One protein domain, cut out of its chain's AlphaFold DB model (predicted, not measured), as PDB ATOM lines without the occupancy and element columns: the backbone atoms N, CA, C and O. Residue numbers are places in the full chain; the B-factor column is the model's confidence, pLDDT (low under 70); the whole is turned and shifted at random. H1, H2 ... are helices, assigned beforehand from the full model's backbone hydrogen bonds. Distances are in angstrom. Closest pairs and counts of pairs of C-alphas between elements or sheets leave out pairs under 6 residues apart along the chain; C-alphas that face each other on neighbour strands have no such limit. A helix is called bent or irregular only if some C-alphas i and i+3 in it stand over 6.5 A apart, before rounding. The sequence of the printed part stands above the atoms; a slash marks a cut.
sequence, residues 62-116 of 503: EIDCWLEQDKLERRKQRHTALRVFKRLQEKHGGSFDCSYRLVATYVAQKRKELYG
ATOM      1  N   GLU A  62     -36.125  26.319  44.013       84.88
ATOM      2  CA  GLU A  62     -35.589  27.233  43.014       84.88
ATOM      3  C   GLU A  62     -34.946  26.497  41.831       84.88
ATOM      4  O   GLU A  62     -35.153  26.874  40.676       84.88
ATOM      5  N   ILE A  63     -34.200  25.422  42.108       85.62
ATOM      6  CA  ILE A  63     -33.656  24.548  41.062       85.62
ATOM      7  C   ILE A  63     -34.796  23.941  40.238       85.62
ATOM      8  O   ILE A  63     -34.704  23.909  39.012       85.62
ATOM      9  N   ASP A  64     -35.858  23.477  40.898       86.44
ATOM     10  CA  ASP A  64     -37.021  22.881  40.244       86.44
ATOM     11  C   ASP A  64     -37.699  23.902  39.320       86.44
ATOM     12  O   ASP A  64     -37.893  23.612  38.140       86.44
ATOM     13  N   CYS A  65     -37.925  25.130  39.798       86.19
ATOM     14  CA  CYS A  65     -38.482  26.226  39.002       86.19
ATOM     15  C   CYS A  65     -37.646  26.526  37.742       86.19
ATOM     16  O   CYS A  65     -38.189  26.621  36.640       86.19
ATOM     17  N   TRP A  66     -36.313  26.606  37.856       87.94
ATOM     18  CA  TRP A  66     -35.448  26.816  36.684       87.94
ATOM     19  C   TRP A  66     -35.515  25.657  35.682       87.94
ATOM     20  O   TRP A  66     -35.535  25.884  34.472       87.94
ATOM     21  N   LEU A  67     -35.549  24.415  36.168       84.25
ATOM     22  CA  LEU A  67     -35.613  23.224  35.316       84.25
ATOM     23  C   LEU A  67     -36.994  23.022  34.670       84.25
ATOM     24  O   LEU A  67     -37.078  22.412  33.600       84.25
ATOM     25  N   GLU A  68     -38.063  23.516  35.294       81.44
ATOM     26  CA  GLU A  68     -39.407  23.562  34.717       81.44
ATOM     27  C   GLU A  68     -39.516  24.629  33.629       81.44
ATOM     28  O   GLU A  68     -40.003  24.328  32.539       81.44
ATOM     29  N   GLN A  69     -38.985  25.833  33.866       77.38
ATOM     30  CA  GLN A  69     -38.920  26.896  32.857       77.38
ATOM     31  C   GLN A  69     -38.100  26.475  31.628       77.38
ATOM     32  O   GLN A  69     -38.506  26.736  30.496       77.38
ATOM     33  N   ASP A  70     -37.013  25.720  31.825       80.88
ATOM     34  CA  ASP A  70     -36.206  25.138  30.743       80.88
ATOM     35  C   ASP A  70     -37.027  24.294  29.745       80.88
ATOM     36  O   ASP A  70     -36.594  24.104  28.605       80.88
ATOM     37  N   LYS A  71     -38.204  23.769  30.129       73.62
ATOM     38  CA  LYS A  71     -39.063  22.986  29.221       73.62
ATOM     39  C   LYS A  71     -39.575  23.814  28.044       73.62
ATOM     40  O   LYS A  71     -39.728  23.255  26.958       73.62
ATOM     41  N   LEU A  72     -39.804  25.108  28.255       71.00
ATOM     42  CA  LEU A  72     -40.320  26.040  27.250       71.00
ATOM     43  C   LEU A  72     -39.229  26.504  26.271       71.00
ATOM     44  O   LEU A  72     -39.533  26.976  25.179       71.00
ATOM     45  N   GLU A  73     -37.961  26.300  26.628       74.12
ATOM     46  CA  GLU A  73     -36.810  26.763  25.862       74.12
ATOM     47  C   GLU A  73     -36.221  25.678  24.947       74.12
ATOM     48  O   GLU A  73     -36.311  24.461  25.191       74.12
ATOM     49  N   ARG A  74     -35.539  26.115  23.878       55.09
ATOM     50  CA  ARG A  74     -34.817  25.217  22.958       55.09
ATOM     51  C   ARG A  74     -33.715  24.465  23.706       55.09
ATOM     52  O   ARG A  74     -33.000  25.035  24.522       55.09
ATOM     53  N   ARG A  75     -33.480  23.190  23.362       65.69
ATOM     54  CA  ARG A  75     -32.525  22.294  24.061       65.69
ATOM     55  C   ARG A  75     -31.124  22.891  24.282       65.69
ATOM     56  O   ARG A  75     -30.509  22.602  25.302       65.69
ATOM     57  N   LYS A  76     -30.626  23.712  23.347       62.62
ATOM     58  CA  LYS A  76     -29.304  24.368  23.431       62.62
ATOM     59  C   LYS A  76     -29.246  25.541  24.429       62.62
ATOM     60  O   LYS A  76     -28.148  25.967  24.760       62.62
ATOM     61  N   GLN A  77     -30.388  26.043  24.901       71.44
ATOM     62  CA  GLN A  77     -30.512  27.189  25.816       71.44
ATOM     63  C   GLN A  77     -30.926  26.791  27.246       71.44
ATOM     64  O   GLN A  77     -31.121  27.657  28.089       71.44
ATOM     65  N   ARG A  78     -31.019  25.488  27.544       81.44
ATOM     66  CA  ARG A  78     -31.390  24.970  28.873       81.44
ATOM     67  C   ARG A  78     -30.207  24.960  29.840       81.44
ATOM     68  O   ARG A  78     -29.059  24.750  29.437       81.44
ATOM     69  N   HIS A  79     -30.476  25.095  31.134       85.56
ATOM     70  CA  HIS A  79     -29.457  25.134  32.177       85.56
ATOM     71  C   HIS A  79     -28.740  23.794  32.319       85.56
ATOM     72  O   HIS A  79     -29.356  22.783  32.641       85.56
ATOM     73  N   THR A  80     -27.415  23.762  32.164       85.31
ATOM     74  CA  THR A  80     -26.596  22.602  32.563       85.31
ATOM     75  C   THR A  80     -26.470  22.524  34.087       85.31
ATOM     76  O   THR A  80     -26.571  23.539  34.769       85.31
ATOM     77  N   ALA A  81     -26.177  21.343  34.647       81.19
ATOM     78  CA  ALA A  81     -25.961  21.192  36.095       81.19
ATOM     79  C   ALA A  81     -24.861  22.130  36.633       81.19
ATOM     80  O   ALA A  81     -24.964  22.649  37.741       81.19
ATOM     81  N   LEU A  82     -23.832  22.397  35.819       82.69
ATOM     82  CA  LEU A  82     -22.794  23.378  36.137       82.69
ATOM     83  C   LEU A  82     -23.333  24.812  36.129       82.69
ATOM     84  O   LEU A  82     -22.967  25.598  36.999       82.69
ATOM     85  N   ARG A  83     -24.218  25.159  35.184       87.50
ATOM     86  CA  ARG A  83     -24.851  26.481  35.158       87.50
ATOM     87  C   ARG A  83     -25.797  26.677  36.340       87.50
ATOM     88  O   ARG A  83     -25.749  27.745  36.932       87.50
ATOM     89  N   VAL A  84     -26.580  25.662  36.714       86.69
ATOM     90  CA  VAL A  84     -27.427  25.686  37.923       86.69
ATOM     91  C   VAL A  84     -26.573  25.946  39.165       86.69
ATOM     92  O   VAL A  84     -26.873  26.852  39.931       86.69
ATOM     93  N   PHE A  85     -25.462  25.220  39.326       86.94
ATOM     94  CA  PHE A  85     -24.539  25.415  40.448       86.94
ATOM     95  C   PHE A  85     -23.952  26.833  40.501       86.94
ATOM     96  O   PHE A  85     -24.043  27.492  41.533       86.94
ATOM     97  N   LYS A  86     -23.411  27.335  39.381       84.75
ATOM     98  CA  LYS A  86     -22.860  28.698  39.311       84.75
ATOM     99  C   LYS A  86     -23.922  29.766  39.576       84.75
ATOM    100  O   LYS A  86     -23.649  30.728  40.275       84.75
ATOM    101  N   ARG A  87     -25.144  29.575  39.075       88.19
ATOM    102  CA  ARG A  87     -26.257  30.511  39.276       88.19
ATOM    103  C   ARG A  87     -26.719  30.551  40.740       88.19
ATOM    104  O   ARG A  87     -27.058  31.621  41.232       88.19
ATOM    105  N   LEU A  88     -26.678  29.420  41.453       85.88
ATOM    106  CA  LEU A  88     -26.913  29.381  42.904       85.88
ATOM    107  C   LEU A  88     -25.808  30.111  43.677       85.88
ATOM    108  O   LEU A  88     -26.120  30.872  44.586       85.88
ATOM    109  N   GLN A  89     -24.541  29.941  43.283       84.19
ATOM    110  CA  GLN A  89     -23.421  30.688  43.869       84.19
ATOM    111  C   GLN A  89     -23.543  32.200  43.625       84.19
ATOM    112  O   GLN A  89     -23.353  32.982  44.549       84.19
ATOM    113  N   GLU A  90     -23.895  32.607  42.401       84.94
ATOM    114  CA  GLU A  90     -24.098  34.012  42.015       84.94
ATOM    115  C   GLU A  90     -25.233  34.667  42.818       84.94
ATOM    116  O   GLU A  90     -25.113  35.821  43.217       84.94
ATOM    117  N   LYS A  91     -26.330  33.939  43.064       83.88
ATOM    118  CA  LYS A  91     -27.533  34.491  43.702       83.88
ATOM    119  C   LYS A  91     -27.493  34.463  45.232       83.88
ATOM    120  O   LYS A  91     -27.975  35.397  45.864       83.88
ATOM    121  N   HIS A  92     -26.942  33.403  45.820       81.94
ATOM    122  CA  HIS A  92     -26.983  33.169  47.270       81.94
ATOM    123  C   HIS A  92     -25.636  33.399  47.966       81.94
ATOM    124  O   HIS A  92     -25.576  33.429  49.199       81.94
ATOM    125  N   GLY A  93     -24.555  33.605  47.205       74.38
ATOM    126  CA  GLY A  93     -23.245  33.988  47.728       74.38
ATOM    127  C   GLY A  93     -22.784  33.106  48.895       74.38
ATOM    128  O   GLY A  93     -22.821  31.880  48.818       74.38
ATOM    129  N   GLY A  94     -22.387  33.739  50.003       66.69
ATOM    130  CA  GLY A  94     -21.871  33.064  51.204       66.69
ATOM    131  C   GLY A  94     -22.873  32.185  51.969       66.69
ATOM    132  O   GLY A  94     -22.461  31.472  52.877       66.69
ATOM    133  N   SER A  95     -24.165  32.197  51.617       71.00
ATOM    134  CA  SER A  95     -25.175  31.310  52.224       71.00
ATOM    135  C   SER A  95     -25.286  29.943  51.530       71.00
ATOM    136  O   SER A  95     -25.941  29.030  52.033       71.00
ATOM    137  N   PHE A  96     -24.607  29.769  50.392       79.81
ATOM    138  CA  PHE A  96     -24.616  28.540  49.610       79.81
ATOM    139  C   PHE A  96     -23.398  27.649  49.928       79.81
ATOM    140  O   PHE A  96     -22.365  27.708  49.265       79.81
ATOM    141  N   ASP A  97     -23.541  26.777  50.932       79.12
ATOM    142  CA  ASP A  97     -22.540  25.769  51.351       79.12
ATOM    143  C   ASP A  97     -22.858  24.362  50.789       79.12
ATOM    144  O   ASP A  97     -22.894  23.347  51.493       79.12
ATOM    145  N   CYS A  98     -23.192  24.288  49.498       80.94
ATOM    146  CA  CYS A  98     -23.463  23.023  48.810       80.94
ATOM    147  C   CYS A  98     -22.342  22.679  47.830       80.94
ATOM    148  O   CYS A  98     -21.845  23.533  47.102       80.94
ATOM    149  N   SER A  99     -21.973  21.397  47.745       85.12
ATOM    150  CA  SER A  99     -20.998  20.941  46.751       85.12
ATOM    151  C   SER A  99     -21.634  20.801  45.366       85.12
ATOM    152  O   SER A  99     -22.804  20.428  45.233       85.12
ATOM    153  N   TYR A 100     -20.839  21.008  44.311       82.56
ATOM    154  CA  TYR A 100     -21.271  20.777  42.928       82.56
ATOM    155  C   TYR A 100     -21.865  19.377  42.732       82.56
ATOM    156  O   TYR A 100     -22.896  19.225  42.081       82.56
ATOM    157  N   ARG A 101     -21.261  18.351  43.347       80.56
ATOM    158  CA  ARG A 101     -21.726  16.961  43.253       80.56
ATOM    159  C   ARG A 101     -23.146  16.793  43.801       80.56
ATOM    160  O   ARG A 101     -23.926  16.048  43.212       80.56
ATOM    161  N   LEU A 102     -23.492  17.492  44.883       83.88
ATOM    162  CA  LEU A 102     -24.829  17.458  45.480       83.88
ATOM    163  C   LEU A 102     -25.871  18.079  44.535       83.88
ATOM    164  O   LEU A 102     -26.895  17.455  44.259       83.88
ATOM    165  N   VAL A 103     -25.565  19.249  43.963       85.06
ATOM    166  CA  VAL A 103     -26.429  19.921  42.975       85.06
ATOM    167  C   VAL A 103     -26.566  19.098  41.699       85.06
ATOM    168  O   VAL A 103     -27.673  18.890  41.221       85.06
ATOM    169  N   ALA A 104     -25.464  18.580  41.159       82.81
ATOM    170  CA  ALA A 104     -25.474  17.781  39.938       82.81
ATOM    171  C   ALA A 104     -26.290  16.492  40.099       82.81
ATOM    172  O   ALA A 104     -27.038  16.129  39.193       82.81
ATOM    173  N   THR A 105     -26.197  15.839  41.262       83.88
ATOM    174  CA  THR A 105     -26.997  14.646  41.577       83.88
ATOM    175  C   THR A 105     -28.485  14.988  41.635       83.88
ATOM    176  O   THR A 105     -29.298  14.289  41.033       83.88
ATOM    177  N   TYR A 106     -28.843  16.094  42.293       85.38
ATOM    178  CA  TYR A 106     -30.231  16.543  42.391       85.38
ATOM    179  C   TYR A 106     -30.810  16.970  41.036       85.38
ATOM    180  O   TYR A 106     -31.885  16.517  40.660       85.38
ATOM    181  N   VAL A 107     -30.067  17.749  40.244       85.00
ATOM    182  CA  VAL A 107     -30.455  18.140  38.877       85.00
ATOM    183  C   VAL A 107     -30.611  16.911  37.978       85.00
ATOM    184  O   VAL A 107     -31.538  16.858  37.174       85.00
ATOM    185  N   ALA A 108     -29.742  15.903  38.101       80.44
ATOM    186  CA  ALA A 108     -29.870  14.653  37.350       80.44
ATOM    187  C   ALA A 108     -31.135  13.874  37.744       80.44
ATOM    188  O   ALA A 108     -31.861  13.410  36.865       80.44
ATOM    189  N   GLN A 109     -31.429  13.778  39.046       82.62
ATOM    190  CA  GLN A 109     -32.656  13.161  39.545       82.62
ATOM    191  C   GLN A 109     -33.896  13.917  39.053       82.62
ATOM    192  O   GLN A 109     -34.783  13.311  38.460       82.62
ATOM    193  N   LYS A 110     -33.932  15.242  39.210       81.38
ATOM    194  CA  LYS A 110     -35.058  16.071  38.774       81.38
ATOM    195  C   LYS A 110     -35.249  16.071  37.274       81.38
ATOM    196  O   LYS A 110     -36.373  16.004  36.811       81.38
ATOM    197  N   ARG A 111     -34.178  16.035  36.482       77.56
ATOM    198  CA  ARG A 111     -34.291  15.817  35.034       77.56
ATOM    199  C   ARG A 111     -34.865  14.443  34.706       77.56
ATOM    200  O   ARG A 111     -35.647  14.340  33.771       77.56
ATOM    201  N   LYS A 112     -34.517  13.404  35.467       73.56
ATOM    202  CA  LYS A 112     -35.126  12.076  35.328       73.56
ATOM    203  C   LYS A 112     -36.597  12.064  35.755       73.56
ATOM    204  O   LYS A 112     -37.343  11.253  35.244       73.56
ATOM    205  N   GLU A 113     -37.032  12.947  36.646       74.62
ATOM    206  CA  GLU A 113     -38.451  13.104  37.006       74.62
ATOM    207  C   GLU A 113     -39.214  13.965  35.980       74.62
ATOM    208  O   GLU A 113     -40.319  13.622  35.584       74.62
ATOM    209  N   LEU A 114     -38.611  15.061  35.511       68.12
ATOM    210  CA  LEU A 114     -39.219  16.050  34.612       68.12
ATOM    211  C   LEU A 114     -39.214  15.631  33.136       68.12
ATOM    212  O   LEU A 114     -40.080  16.081  32.385       68.12
ATOM    213  N   TYR A 115     -38.214  14.844  32.727       64.31
ATOM    214  CA  TYR A 115     -38.006  14.330  31.366       64.31
ATOM    215  C   TYR A 115     -37.884  12.807  31.316       64.31
ATOM    216  O   TYR A 115     -37.743  12.254  30.224       64.31
ATOM    217  N   GLY A 116     -37.894  12.118  32.463       55.50
ATOM    218  CA  GLY A 116     -38.193  10.693  32.446       55.50
ATOM    219  C   GLY A 116     -39.571  10.589  31.850       55.50
ATOM    220  O   GLY A 116     -40.526  11.123  32.409       55.50
TER     221      GLY A 116
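AT A GLANCE: This is residues 62 to 116 of the 503 residues of the protein "Transposase" of Mesotoga prima MesG1.Ag.4.2 (UniProt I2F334). Picture one helix, H3, spanning the other two: H1 and H2 lie over the same side of it, with their first residues near each other, and from there they run off toward opposite ends of the domain. Residues 72 to 77 stick out at one end, and residues 90 to 95, the last part of H2, stick out at the other. The printed part has 55 residues with three named helices, in the order H1, H2, H3, and no named strand; its class is all helix. It is compact, with a radius of gyration of the C-alphas of 11.2 A, yet elongated, spanning 31 by 18 by 16 A.

HOW THE PARTS SIT: Begin with H3, residues 100 to 114, which touches both other helices. Look first to H2, residues 81 to 95, which touches H3 with residues 81 to 85 alone; the closest C-alphas, those of Ala 81 and Ala 104, are 5.2 A apart. These two run opposite ways at a steep tilt of 56 degrees. Then look to H1, residues 62 to 72, which touches H3; the closest C-alphas, those of Asp 64 and Lys 110, are 7.2 A apart. H1 and H3 run the same way at a steep tilt of 46 degrees. H1 and H2 are close but not clearly touching: their closest C-alphas, those of Ile 63 and Val 84, are 7.1 A apart. They run opposite ways at a tilt of 35.5 degrees, only just steep. In the backbone of H3 every O i to N i+4 pair is within hydrogen-bond range; in H1 it is 5 of 7 and in H2 9 of 11.

IN THESE COORDINATES: Find C-alpha 100 at (-21.271, 20.777, 42.928); from there H3 runs 20.3 A to C-alpha 114 at (-39.219, 16.050, 34.612). H2 runs 19.1 A from C-alpha 81 to C-alpha 95, and it is irregular: C-alphas 91 and 94 are 9.5 A apart, against about 5 A in a regular helix. Go back to C-alpha 62 at (-35.589, 27.233, 43.014), where H1 begins; its 11 residues cover 16.5 A.

THE WHOLE: The two C-alphas farthest apart are those of Gly 94 and Gly 116, at 33.4 A. The printed part has no cut. The link from H1 to H2, with 8 residues, is short, and the link from H2 to H3, with 4 residues, is tight. The mean pLDDT of the printed part is 79.3; look for values under 70 at residues 74 to 76, residue 94 and residues 114 to 116.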